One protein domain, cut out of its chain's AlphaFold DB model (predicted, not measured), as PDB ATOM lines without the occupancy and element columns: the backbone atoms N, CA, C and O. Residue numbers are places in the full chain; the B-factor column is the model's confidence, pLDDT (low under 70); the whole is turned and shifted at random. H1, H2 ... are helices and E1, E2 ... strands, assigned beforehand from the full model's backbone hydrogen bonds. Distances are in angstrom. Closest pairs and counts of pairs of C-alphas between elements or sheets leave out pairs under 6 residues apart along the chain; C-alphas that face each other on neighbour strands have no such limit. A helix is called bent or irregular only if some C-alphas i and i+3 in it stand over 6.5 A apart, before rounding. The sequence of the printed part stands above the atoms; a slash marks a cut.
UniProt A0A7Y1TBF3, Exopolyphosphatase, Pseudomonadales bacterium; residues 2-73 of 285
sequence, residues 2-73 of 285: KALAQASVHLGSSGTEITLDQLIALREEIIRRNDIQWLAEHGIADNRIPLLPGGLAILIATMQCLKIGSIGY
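Overview. This is residues 2 to 73 of the 285 residues of the protein "Exopolyphosphatase" of Pseudomonadales bacterium (UniProt A0A7Y1TBF3). Two helices, the long H4 and the shorter H2, run opposite ways side by side at a steep tilt, and H1 crosses them on one side, nearest to the centre of the whole. The short helix H3 sits at one end of this small helical body, and a two-stranded antiparallel ribbon, E1 with E2, sits at the other end. The printed part has 72 residues, with four named helices and two named strands in the order H1, E1, H2, H3, H4, E2; the sheet order is E1 - E2, and the class is mostly helix. The whole is compact, with a radius of gyration of the C-alphas of 11.4 A, and the C-alphas span 31 by 22 by 20 A.

Arrangement. H1, residues 2 to 11, touches H2, residues 20 to 33, and the closest C-alphas are those of Ser 8 and Gln 22, 6.5 A apart. Their lines are about perpendicular at 79 degrees, and H2 touches H1 with residues 22 to 26 alone. H1 touches H3, residues 37 to 42, with the C-alphas of Ala 7 and His 42 closest at 6.2 A, about perpendicular at 85 degrees. H1 only just touches H4, residues 49 to 65, with 3 pairs of C-alphas within 8 A. The closest are those of Leu 4 and Leu 56, 7.1 A apart, the lines are about perpendicular at 85 degrees, and H4 touches H1 with residues 52 to 56 alone. E1, residues 17 to 19, comes closest to H1 at the C-alphas of Ile 18 and Ala 5, 6.0 A apart. E1 is the antiparallel neighbour of E2, residues 70 to 72, with an angle of 160 degrees between their directions. Across this pair N 18 and O 71 are 2.9 A apart, and N 71 and O 18 are also 2.9 A apart, both within hydrogen-bond range. H2 touches H4 at a steep tilt of 38 degrees, opposite ways, with the C-alphas of Leu 20 and Ile 60 closest at 6.5 A. H3 only just touches H4, with 3 pairs of C-alphas within 8 A; H4 does so with residue 49 alone, and the C-alphas of Leu 39 and Ile 49 are the closest at 6.8 A. H2 and H3 are apart, as are H1 and E2. In H2 every O i to N i+4 pair is within hydrogen-bond range; the counts are 4 of 6 in H1, 11 of 13 in H4 and 0 of 2 in H3, where 3 of 3 O i to N i+3 pairs are within range.

Along the chain. H1 begins at C-alpha 2, (24.334, -37.158, -39.396), and measures 14.9 A from first to last C-alpha; it is only just irregular, with C-alphas 7 and 10 standing 6.9 A apart. E1 measures 6.8 A, and H2 follows it with no residue between and measures 20.1 A. H3 measures 9.8 A. H4 measures 25.0 A and ends at C-alpha 65, (38.861, -22.697, -41.143); it is irregular, with C-alphas 50 and 53 standing 7.1 A apart. E2 measures 6.9 A and ends at C-alpha 72, (24.475, -30.763, -46.006).

Size, cuts and confidence. The two C-alphas farthest apart are those of Glu 41 and Leu 66, at 31.6 A, while the first and last printed C-alphas, of Lys 2 and Tyr 73, are 6.3 A apart. The printed part has no cut. No link is long: the link from H3 to H4 is short, with 6 residues, and the others are tight. The mean pLDDT of the printed part is 85.9, and residues 10 to 16 are under 70.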
ATOM      1  N   LYS A   2      25.730 -36.703 -39.630       77.06
ATOM      2  CA  LYS A   2      24.334 -37.158 -39.396       77.06
ATOM      3  C   LYS A   2      23.819 -36.996 -37.954       77.06
ATOM      4  O   LYS A   2      22.776 -36.395 -37.750       77.06
ATOM      5  N   ALA A   3      24.574 -37.464 -36.957       77.19
ATOM      6  CA  ALA A   3      24.178 -37.337 -35.547       77.19
ATOM      7  C   ALA A   3      24.150 -35.875 -35.052       77.19
ATOM      8  O   ALA A   3      23.309 -35.527 -34.237       77.19
ATOM      9  N   LEU A   4      25.023 -35.007 -35.579       78.38
ATOM     10  CA  LEU A   4      25.013 -33.570 -35.275       78.38
ATOM     11  C   LEU A   4      23.844 -32.856 -35.963       78.38
ATOM     12  O   LEU A   4      23.292 -31.919 -35.400       78.38
ATOM     13  N   ALA A   5      23.441 -33.328 -37.148       75.94
ATOM     14  CA  ALA A   5      22.243 -32.848 -37.833       75.94
ATOM     15  C   ALA A   5      21.006 -33.153 -36.994       75.94
ATOM     16  O   ALA A   5      20.260 -32.246 -36.661       75.94
ATOM     17  N   GLN A   6      20.868 -34.411 -36.562       76.56
ATOM     18  CA  GLN A   6      19.799 -34.863 -35.668       76.56
ATOM     19  C   GLN A   6      19.794 -34.084 -34.347       76.56
ATOM     20  O   GLN A   6      18.747 -33.600 -33.926       76.56
ATOM     21  N   ALA A   7      20.972 -33.879 -33.748       71.81
ATOM     22  CA  ALA A   7      21.118 -33.054 -32.556       71.81
ATOM     23  C   ALA A   7      20.694 -31.602 -32.792       71.81
ATOM     24  O   ALA A   7      20.197 -30.985 -31.870       71.81
ATOM     25  N   SER A   8      20.851 -31.042 -33.991       70.12
ATOM     26  CA  SER A   8      20.527 -29.634 -34.274       70.12
ATOM     27  C   SER A   8      19.060 -29.408 -34.671       70.12
ATOM     28  O   SER A   8      18.627 -28.261 -34.768       70.12
ATOM     29  N   VAL A   9      18.260 -30.474 -34.836       71.75
ATOM     30  CA  VAL A   9      16.834 -30.378 -35.217       71.75
ATOM     31  C   VAL A   9      16.021 -29.586 -34.196       71.75
ATOM     32  O   VAL A   9      15.209 -28.750 -34.584       71.75
ATOM     33  N   HIS A  10      16.281 -29.766 -32.898       67.31
ATOM     34  CA  HIS A  10      15.597 -28.998 -31.848       67.31
ATOM     35  C   HIS A  10      15.987 -27.508 -31.823       67.31
ATOM     36  O   HIS A  10      15.294 -26.708 -31.201       67.31
ATOM     37  N   LEU A  11      17.056 -27.125 -32.531       64.50
ATOM     38  CA  LEU A  11      17.513 -25.743 -32.709       64.50
ATOM     39  C   LEU A  11      16.986 -25.117 -34.016       64.50
ATOM     40  O   LEU A  11      17.469 -24.070 -34.444       64.50
ATOM     41  N   GLY A  12      16.001 -25.752 -34.665       61.03
ATOM     42  CA  GLY A  12      15.338 -25.229 -35.862       61.03
ATOM     43  C   GLY A  12      16.023 -25.581 -37.185       61.03
ATOM     44  O   GLY A  12      15.815 -24.881 -38.174       61.03
ATOM     45  N   SER A  13      16.851 -26.633 -37.239       61.34
ATOM     46  CA  SER A  13      17.467 -27.062 -38.503       61.34
ATOM     47  C   SER A  13      16.468 -27.762 -39.432       61.34
ATOM     48  O   SER A  13      15.807 -28.727 -39.035       61.34
ATOM     49  N   SER A  14      16.429 -27.346 -40.698       57.06
ATOM     50  CA  SER A  14      15.634 -27.969 -41.761       57.06
ATOM     51  C   SER A  14      16.283 -29.269 -42.257       57.06
ATOM     52  O   SER A  14      16.876 -29.321 -43.332       57.06
ATOM     53  N   GLY A  15      16.166 -30.339 -41.468       66.31
ATOM     54  CA  GLY A  15      16.363 -31.731 -41.894       66.31
ATOM     55  C   GLY A  15      17.795 -32.154 -42.248       66.31
ATOM     56  O   GLY A  15      18.404 -32.922 -41.510       66.31
ATOM     57  N   THR A  16      18.314 -31.735 -43.403       69.00
ATOM     58  CA  THR A  16      19.564 -32.260 -43.987       69.00
ATOM     59  C   THR A  16      20.722 -31.270 -44.002       69.00
ATOM     60  O   THR A  16      21.853 -31.683 -44.269       69.00
ATOM     61  N   GLU A  17      20.465 -30.002 -43.688       82.19
ATOM     62  CA  GLU A  17      21.451 -28.921 -43.653       82.19
ATOM     63  C   GLU A  17      21.661 -28.407 -42.224       82.19
ATOM     64  O   GLU A  17      20.709 -28.284 -41.451       82.19
ATOM     65  N   ILE A  18      22.916 -28.113 -41.880       87.62
ATOM     66  CA  ILE A  18      23.314 -27.577 -40.576       87.62
ATOM     67  C   ILE A  18      24.173 -26.338 -40.791       87.62
ATOM     68  O   ILE A  18      25.134 -26.382 -41.565       87.62
ATOM     69  N   THR A  19      23.866 -25.251 -40.089       90.94
ATOM     70  CA  THR A  19      24.656 -24.015 -40.141       90.94
ATOM     71  C   THR A  19      25.723 -23.967 -39.051       90.94
ATOM     72  O   THR A  19      25.616 -24.620 -38.010       90.94
ATOM     73  N   LEU A  20      26.766 -23.163 -39.271       91.62
ATOM     74  CA  LEU A  20      27.799 -22.925 -38.260       91.62
ATOM     75  C   LEU A  20      27.198 -22.361 -36.962       91.62
ATOM     76  O   LEU A  20      27.560 -22.807 -35.873       91.62
ATOM     77  N   ASP A  21      26.244 -21.439 -37.076       91.62
ATOM     78  CA  ASP A  21      25.579 -20.822 -35.925       91.62
ATOM     79  C   ASP A  21      24.804 -21.850 -35.094       91.62
ATOM     80  O   ASP A  21      24.857 -21.819 -33.865       91.62
ATOM     81  N   GLN A  22      24.150 -22.819 -35.745       89.62
ATOM     82  CA  GLN A  22      23.463 -23.920 -35.064       89.62
ATOM     83  C   GLN A  22      24.438 -24.822 -34.303       89.62
ATOM     84  O   GLN A  22      24.160 -25.216 -33.173       89.62
ATOM     85  N   LEU A  23      25.605 -25.121 -34.883       91.31
ATOM     86  CA  LEU A  23      26.636 -25.909 -34.202       91.31
ATOM     87  C   LEU A  23      27.229 -25.158 -33.003       91.31
ATOM     88  O   LEU A  23      27.472 -25.759 -31.958       91.31
ATOM     89  N   ILE A  24      27.438 -23.845 -33.127       93.00
ATOM     90  CA  ILE A  24      27.893 -23.001 -32.016       93.00
ATOM     91  C   ILE A  24      26.832 -22.962 -30.910       93.00
ATOM     92  O   ILE A  24      27.175 -23.145 -29.746       93.00
ATOM     93  N   ALA A  25      25.552 -22.807 -31.255       92.00
ATOM     94  CA  ALA A  25      24.461 -22.854 -30.286       92.00
ATOM     95  C   ALA A  25      24.395 -24.209 -29.560       92.00
ATOM     96  O   ALA A  25      24.276 -24.252 -28.337       92.00
ATOM     97  N   LEU A  26      24.563 -25.318 -30.290       89.81
ATOM     98  CA  LEU A  26      24.626 -26.657 -29.704       89.81
ATOM     99  C   LEU A  26      25.819 -26.816 -28.749       89.81
ATOM    100  O   LEU A  26      25.684 -27.442 -27.697       89.81
ATOM    101  N   ARG A  27      26.981 -26.235 -29.081       93.00
ATOM    102  CA  ARG A  27      28.157 -26.218 -28.196       93.00
ATOM    103  C   ARG A  27      27.843 -25.500 -26.888       93.00
ATOM    104  O   ARG A  27      28.113 -26.056 -25.825       93.00
ATOM    105  N   GLU A  28      27.292 -24.292 -26.967       93.69
ATOM    106  CA  GLU A  28      26.926 -23.514 -25.778       93.69
ATOM    107  C   GLU A  28      25.917 -24.267 -24.911       93.69
ATOM    108  O   GLU A  28      26.057 -24.301 -23.692       93.69
ATOM    109  N   GLU A  29      24.952 -24.947 -25.526       90.06
ATOM    110  CA  GLU A  29      23.943 -25.717 -24.804       90.06
ATOM    111  C   GLU A  29      24.531 -26.927 -24.064       90.06
ATOM    112  O   GLU A  29      24.192 -27.170 -22.903       90.06
ATOM    113  N   ILE A  30      25.452 -27.655 -24.701       90.19
ATOM    114  CA  ILE A  30      26.173 -28.769 -24.069       90.19
ATOM    115  C   ILE A  30      26.999 -28.270 -22.875       90.19
ATOM    116  O   ILE A  30      26.951 -28.874 -21.802       90.19
ATOM    117  N   ILE A  31      27.722 -27.155 -23.035       92.88
ATOM    118  CA  ILE A  31      28.528 -26.556 -21.959       92.88
ATOM    119  C   ILE A  31      27.626 -26.099 -20.809       92.88
ATOM    120  O   ILE A  31      27.907 -26.385 -19.647       92.88
ATOM    121  N   ARG A  32      26.519 -25.422 -21.129       93.12
ATOM    122  CA  ARG A  32      25.574 -24.878 -20.150       93.12
ATOM    123  C   ARG A  32      24.915 -25.966 -19.308       93.12
ATOM    124  O   ARG A  32      24.739 -25.775 -18.109       93.12
ATOM    125  N   ARG A  33      24.519 -27.084 -19.925       89.62
ATOM    126  CA  ARG A  33      23.889 -28.209 -19.216       89.62
ATOM    127  C   ARG A  33      24.892 -29.052 -18.433       89.62
ATOM    128  O   ARG A  33      24.484 -29.726 -17.494       89.62
ATOM    129  N   ASN A  34      26.172 -29.014 -18.815       90.38
ATOM    130  CA  ASN A  34      27.227 -29.879 -18.281       90.38
ATOM    131  C   ASN A  34      26.834 -31.374 -18.283       90.38
ATOM    132  O   ASN A  34      27.252 -32.155 -17.432       90.38
ATOM    133  N   ASP A  35      25.993 -31.752 -19.245       87.88
ATOM    134  CA  ASP A  35      25.488 -33.097 -19.459       87.88
ATOM    135  C   ASP A  35      25.204 -33.277 -20.953       87.88
ATOM    136  O   ASP A  35      24.792 -32.350 -21.658       87.88
ATOM    137  N   ILE A  36      25.449 -34.489 -21.431       88.12
ATOM    138  CA  ILE A  36      25.268 -34.907 -22.818       88.12
ATOM    139  C   ILE A  36      24.220 -36.014 -22.951       88.12
ATOM    140  O   ILE A  36      23.864 -36.356 -24.073       88.12
ATOM    141  N   GLN A  37      23.694 -36.563 -21.849       89.25
ATOM    142  CA  GLN A  37      22.726 -37.667 -21.893       89.25
ATOM    143  C   GLN A  37      21.369 -37.252 -22.465       89.25
ATOM    144  O   GLN A  37      20.728 -38.041 -23.152       89.25
ATOM    145  N   TRP A  38      20.973 -35.986 -22.300       86.69
ATOM    146  CA  TRP A  38      19.762 -35.427 -22.923       86.69
ATOM    147  C   TRP A  38      19.750 -35.546 -24.464       86.69
ATOM    148  O   TRP A  38      18.699 -35.468 -25.101       86.69
ATOM    149  N   LEU A  39      20.908 -35.764 -25.097       85.25
ATOM    150  CA  LEU A  39      20.994 -36.023 -26.535       85.25
ATOM    151  C   LEU A  39      20.337 -37.355 -26.938       85.25
ATOM    152  O   LEU A  39      19.909 -37.489 -28.086       85.25
ATOM    153  N   ALA A  40      20.196 -38.311 -26.013       85.44
ATOM    154  CA  ALA A  40      19.456 -39.556 -26.234       85.44
ATOM    155  C   ALA A  40      17.978 -39.287 -26.559       85.44
ATOM    156  O   ALA A  40      17.403 -39.913 -27.451       85.44
ATOM    157  N   GLU A  41      17.385 -38.279 -25.910       83.94
ATOM    158  CA  GLU A  41      15.998 -37.839 -26.128       83.94
ATOM    159  C   GLU A  41      15.770 -37.333 -27.564       83.94
ATOM    160  O   GLU A  41      14.642 -37.286 -28.047       83.94
ATOM    161  N   HIS A  42      16.856 -37.013 -28.274       79.81
ATOM    162  CA  HIS A  42      16.864 -36.511 -29.646       79.81
ATOM    163  C   HIS A  42      17.192 -37.608 -30.678       79.81
ATOM    164  O   HIS A  42      17.578 -37.314 -31.811       79.81
ATOM    165  N   GLY A  43      17.040 -38.885 -30.305       79.94
ATOM    166  CA  GLY A  43      17.178 -40.026 -31.217       79.94
ATOM    167  C   GLY A  43      18.625 -40.391 -31.555       79.94
ATOM    168  O   GLY A  43      18.884 -41.066 -32.556       79.94
ATOM    169  N   ILE A  44      19.580 -39.941 -30.740       84.81
ATOM    170  CA  ILE A  44      20.995 -40.275 -30.882       84.81
ATOM    171  C   ILE A  44      21.276 -41.539 -30.078       84.81
ATOM    172  O   ILE A  44      21.040 -41.582 -28.879       84.81
ATOM    173  N   ALA A  45      21.812 -42.563 -30.741       85.62
ATOM    174  CA  ALA A  45      22.175 -43.813 -30.083       85.62
ATOM    175  C   ALA A  45      23.224 -43.600 -28.975       85.62
ATOM    176  O   ALA A  45      24.204 -42.878 -29.184       85.62
ATOM    177  N   ASP A  46      23.068 -44.304 -27.852       86.69
ATOM    178  CA  ASP A  46      23.909 -44.166 -26.652       86.69
ATOM    179  C   ASP A  46      25.407 -44.314 -26.939       86.69
ATOM    180  O   ASP A  46      26.237 -43.588 -26.398       86.69
ATOM    181  N   ASN A  47      25.776 -45.201 -27.866       88.88
ATOM    182  CA  ASN A  47      27.169 -45.409 -28.264       88.88
ATOM    183  C   ASN A  47      27.788 -44.227 -29.039       88.88
ATOM    184  O   ASN A  47      29.006 -44.177 -29.204       88.88
ATOM    185  N   ARG A  48      26.979 -43.282 -29.533       85.88
ATOM    186  CA  ARG A  48      27.431 -42.076 -30.247       85.88
ATOM    187  C   ARG A  48      27.494 -40.845 -29.355       85.88
ATOM    188  O   ARG A  48      28.250 -39.932 -29.679       85.88
ATOM    189  N   ILE A  49      26.739 -40.816 -28.257       88.69
ATOM    190  CA  ILE A  49      26.659 -39.664 -27.348       88.69
ATOM    191  C   ILE A  49      28.044 -39.249 -26.819       88.69
ATOM    192  O   ILE A  49      28.393 -38.078 -26.977       88.69
ATOM    193  N   PRO A  50      28.901 -40.163 -26.313       91.44
ATOM    194  CA  PRO A  50      30.231 -39.790 -25.821       91.44
ATOM    195  C   PRO A  50      31.153 -39.200 -26.898       91.44
ATOM    196  O   PRO A  50      32.089 -38.471 -26.583       91.44
ATOM    197  N   LEU A  51      30.904 -39.509 -28.174       90.50
ATOM    198  CA  LEU A  51      31.732 -39.074 -29.302       90.50
ATOM    199  C   LEU A  51      31.312 -37.700 -29.850       90.50
ATOM    200  O   LEU A  51      32.069 -37.074 -30.599       90.50
ATOM    201  N   LEU A  52      30.110 -37.226 -29.507       89.19
ATOM    202  CA  LEU A  52      29.534 -36.015 -30.090       89.19
ATOM    203  C   LEU A  52      30.295 -34.730 -29.762       89.19
ATOM    204  O   LEU A  52      30.519 -33.972 -30.704       89.19
ATOM    205  N   PRO A  53      30.739 -34.469 -28.518       91.38
ATOM    206  CA  PRO A  53      31.482 -33.246 -28.215       91.38
ATOM    207  C   PRO A  53      32.764 -33.111 -29.048       91.38
ATOM    208  O   PRO A  53      33.036 -32.048 -29.605       91.38
ATOM    209  N   GLY A  54      33.510 -34.211 -29.213       92.56
ATOM    210  CA  GLY A  54      34.707 -34.242 -30.057       92.56
ATOM    211  C   GLY A  54      34.383 -34.004 -31.534       92.56
ATOM    212  O   GLY A  54      35.015 -33.176 -32.187       92.56
ATOM    213  N   GLY A  55      33.346 -34.671 -32.053       91.50
ATOM    214  CA  GLY A  55      32.887 -34.465 -33.429       91.50
ATOM    215  C   GLY A  55      32.363 -33.048 -33.697       91.50
ATOM    216  O   GLY A  55      32.609 -32.502 -34.771       91.50
ATOM    217  N   LEU A  56      31.674 -32.445 -32.723       92.56
ATOM    218  CA  LEU A  56      31.166 -31.074 -32.780       92.56
ATOM    219  C   LEU A  56      32.317 -30.069 -32.854       92.56
ATOM    220  O   LEU A  56      32.313 -29.203 -33.726       92.56
ATOM    221  N   ALA A  57      33.325 -30.217 -31.989       94.94
ATOM    222  CA  ALA A  57      34.497 -29.346 -31.977       94.94
ATOM    223  C   ALA A  57      35.260 -29.392 -33.311       94.94
ATOM    224  O   ALA A  57      35.566 -28.342 -33.879       94.94
ATOM    225  N   ILE A  58      35.503 -30.596 -33.846       95.44
ATOM    226  CA  ILE A  58      36.170 -30.778 -35.145       95.44
ATOM    227  C   ILE A  58      35.356 -30.124 -36.268       95.44
ATOM    228  O   ILE A  58      35.926 -29.437 -37.116       95.44
ATOM    229  N   LEU A  59      34.032 -30.307 -36.281       92.69
ATOM    230  CA  LEU A  59      33.177 -29.760 -37.336       92.69
ATOM    231  C   LEU A  59      33.104 -28.227 -37.298       92.69
ATOM    232  O   LEU A  59      33.249 -27.603 -38.347       92.69
ATOM    233  N   ILE A  60      32.952 -27.625 -36.112       94.94
ATOM    234  CA  ILE A  60      32.995 -26.162 -35.936       94.94
ATOM    235  C   ILE A  60      34.332 -25.615 -36.440       94.94
ATOM    236  O   ILE A  60      34.342 -24.705 -37.268       94.94
ATOM    237  N   ALA A  61      35.452 -26.197 -35.995       96.56
ATOM    238  CA  ALA A  61      36.784 -25.763 -36.408       96.56
ATOM    239  C   ALA A  61      36.963 -25.871 -37.930       96.56
ATOM    240  O   ALA A  61      37.442 -24.938 -38.568       96.56
ATOM    241  N   THR A  62      36.507 -26.971 -38.533       95.81
ATOM    242  CA  THR A  62      36.591 -27.201 -39.983       95.81
ATOM    243  C   THR A  62      35.789 -26.155 -40.760       95.81
ATOM    244  O   THR A  62      36.307 -25.557 -41.703       95.81
ATOM    245  N   MET A  63      34.544 -25.888 -40.349       95.19
ATOM    246  CA  MET A  63      33.684 -24.889 -40.991       95.19
ATOM    247  C   MET A  63      34.249 -23.472 -40.849       95.19
ATOM    248  O   MET A  63      34.238 -22.715 -41.816       95.19
ATOM    249  N   GLN A  64      34.817 -23.128 -39.689       96.31
ATOM    250  CA  GLN A  64      35.485 -21.841 -39.475       96.31
ATOM    251  C   GLN A  64      36.751 -21.694 -40.331       96.31
ATOM    252  O   GLN A  64      36.911 -20.680 -41.010       96.31
ATOM    253  N   CYS A  65      37.626 -22.707 -40.352       96.88
ATOM    254  CA  CYS A  65      38.861 -22.697 -41.143       96.88
ATOM    255  C   CYS A  65      38.591 -22.576 -42.649       96.88
ATOM    256  O   CYS A  65      39.303 -21.855 -43.345       96.88
ATOM    257  N   LEU A  66      37.553 -23.255 -43.145       96.44
ATOM    258  CA  LEU A  66      37.179 -23.260 -44.561       96.44
ATOM    259  C   LEU A  66      36.173 -22.159 -44.938       96.44
ATOM    260  O   LEU A  66      35.802 -22.058 -46.104       96.44
ATOM    261  N   LYS A  67      35.740 -21.328 -43.977       95.88
ATOM    262  CA  LYS A  67      34.713 -20.282 -44.151       95.88
ATOM    263  C   LYS A  67      33.395 -20.816 -44.735       95.88
ATOM    264  O   LYS A  67      32.773 -20.183 -45.585       95.88
ATOM    265  N   ILE A  68      32.969 -21.989 -44.271       95.25
ATOM    266  CA  ILE A  68      31.731 -22.652 -44.691       95.25
ATOM    267  C   ILE A  68      30.597 -22.229 -43.751       95.25
ATOM    268  O   ILE A  68      30.679 -22.448 -42.543       95.25
ATOM    269  N   GLY A  69      29.531 -21.643 -44.302       90.38
ATOM    270  CA  GLY A  69      28.362 -21.197 -43.529       90.38
ATOM    271  C   GLY A  69      27.365 -22.314 -43.200       90.38
ATOM    272  O   GLY A  69      26.779 -22.318 -42.116       90.38
ATOM    273  N   SER A  70      27.207 -23.287 -44.099       90.19
ATOM    274  CA  SER A  70      26.315 -24.434 -43.924       90.19
ATOM    275  C   SER A  70      26.871 -25.697 -44.578       90.19
ATOM    276  O   SER A  70      27.653 -25.637 -45.528       90.19
ATOM    277  N   ILE A  71      26.497 -26.859 -44.043       88.12
ATOM    278  CA  ILE A  71      26.874 -28.163 -44.585       88.12
ATOM    279  C   ILE A  71      25.659 -29.087 -44.651       88.12
ATOM    280  O   ILE A  71      24.934 -29.267 -43.672       88.12
ATOM    281  N   GLY A  72      25.448 -29.691 -45.819       84.75
ATOM    282  CA  GLY A  72      24.475 -30.763 -46.006       84.75
ATOM    283  C   GLY A  72      25.101 -32.129 -45.730       84.75
ATOM    284  O   GLY A  72      26.253 -32.361 -46.098       84.75
ATOM    285  N   TYR A  73      24.359 -33.061 -45.129       80.50
ATOM    286  CA  TYR A  73      24.788 -34.463 -45.062       80.50
ATOM    287  C   TYR A  73      24.071 -35.318 -46.117       80.50
ATOM    288  O   TYR A  73      22.927 -35.068 -46.494       80.50
TER     289      TYR A  73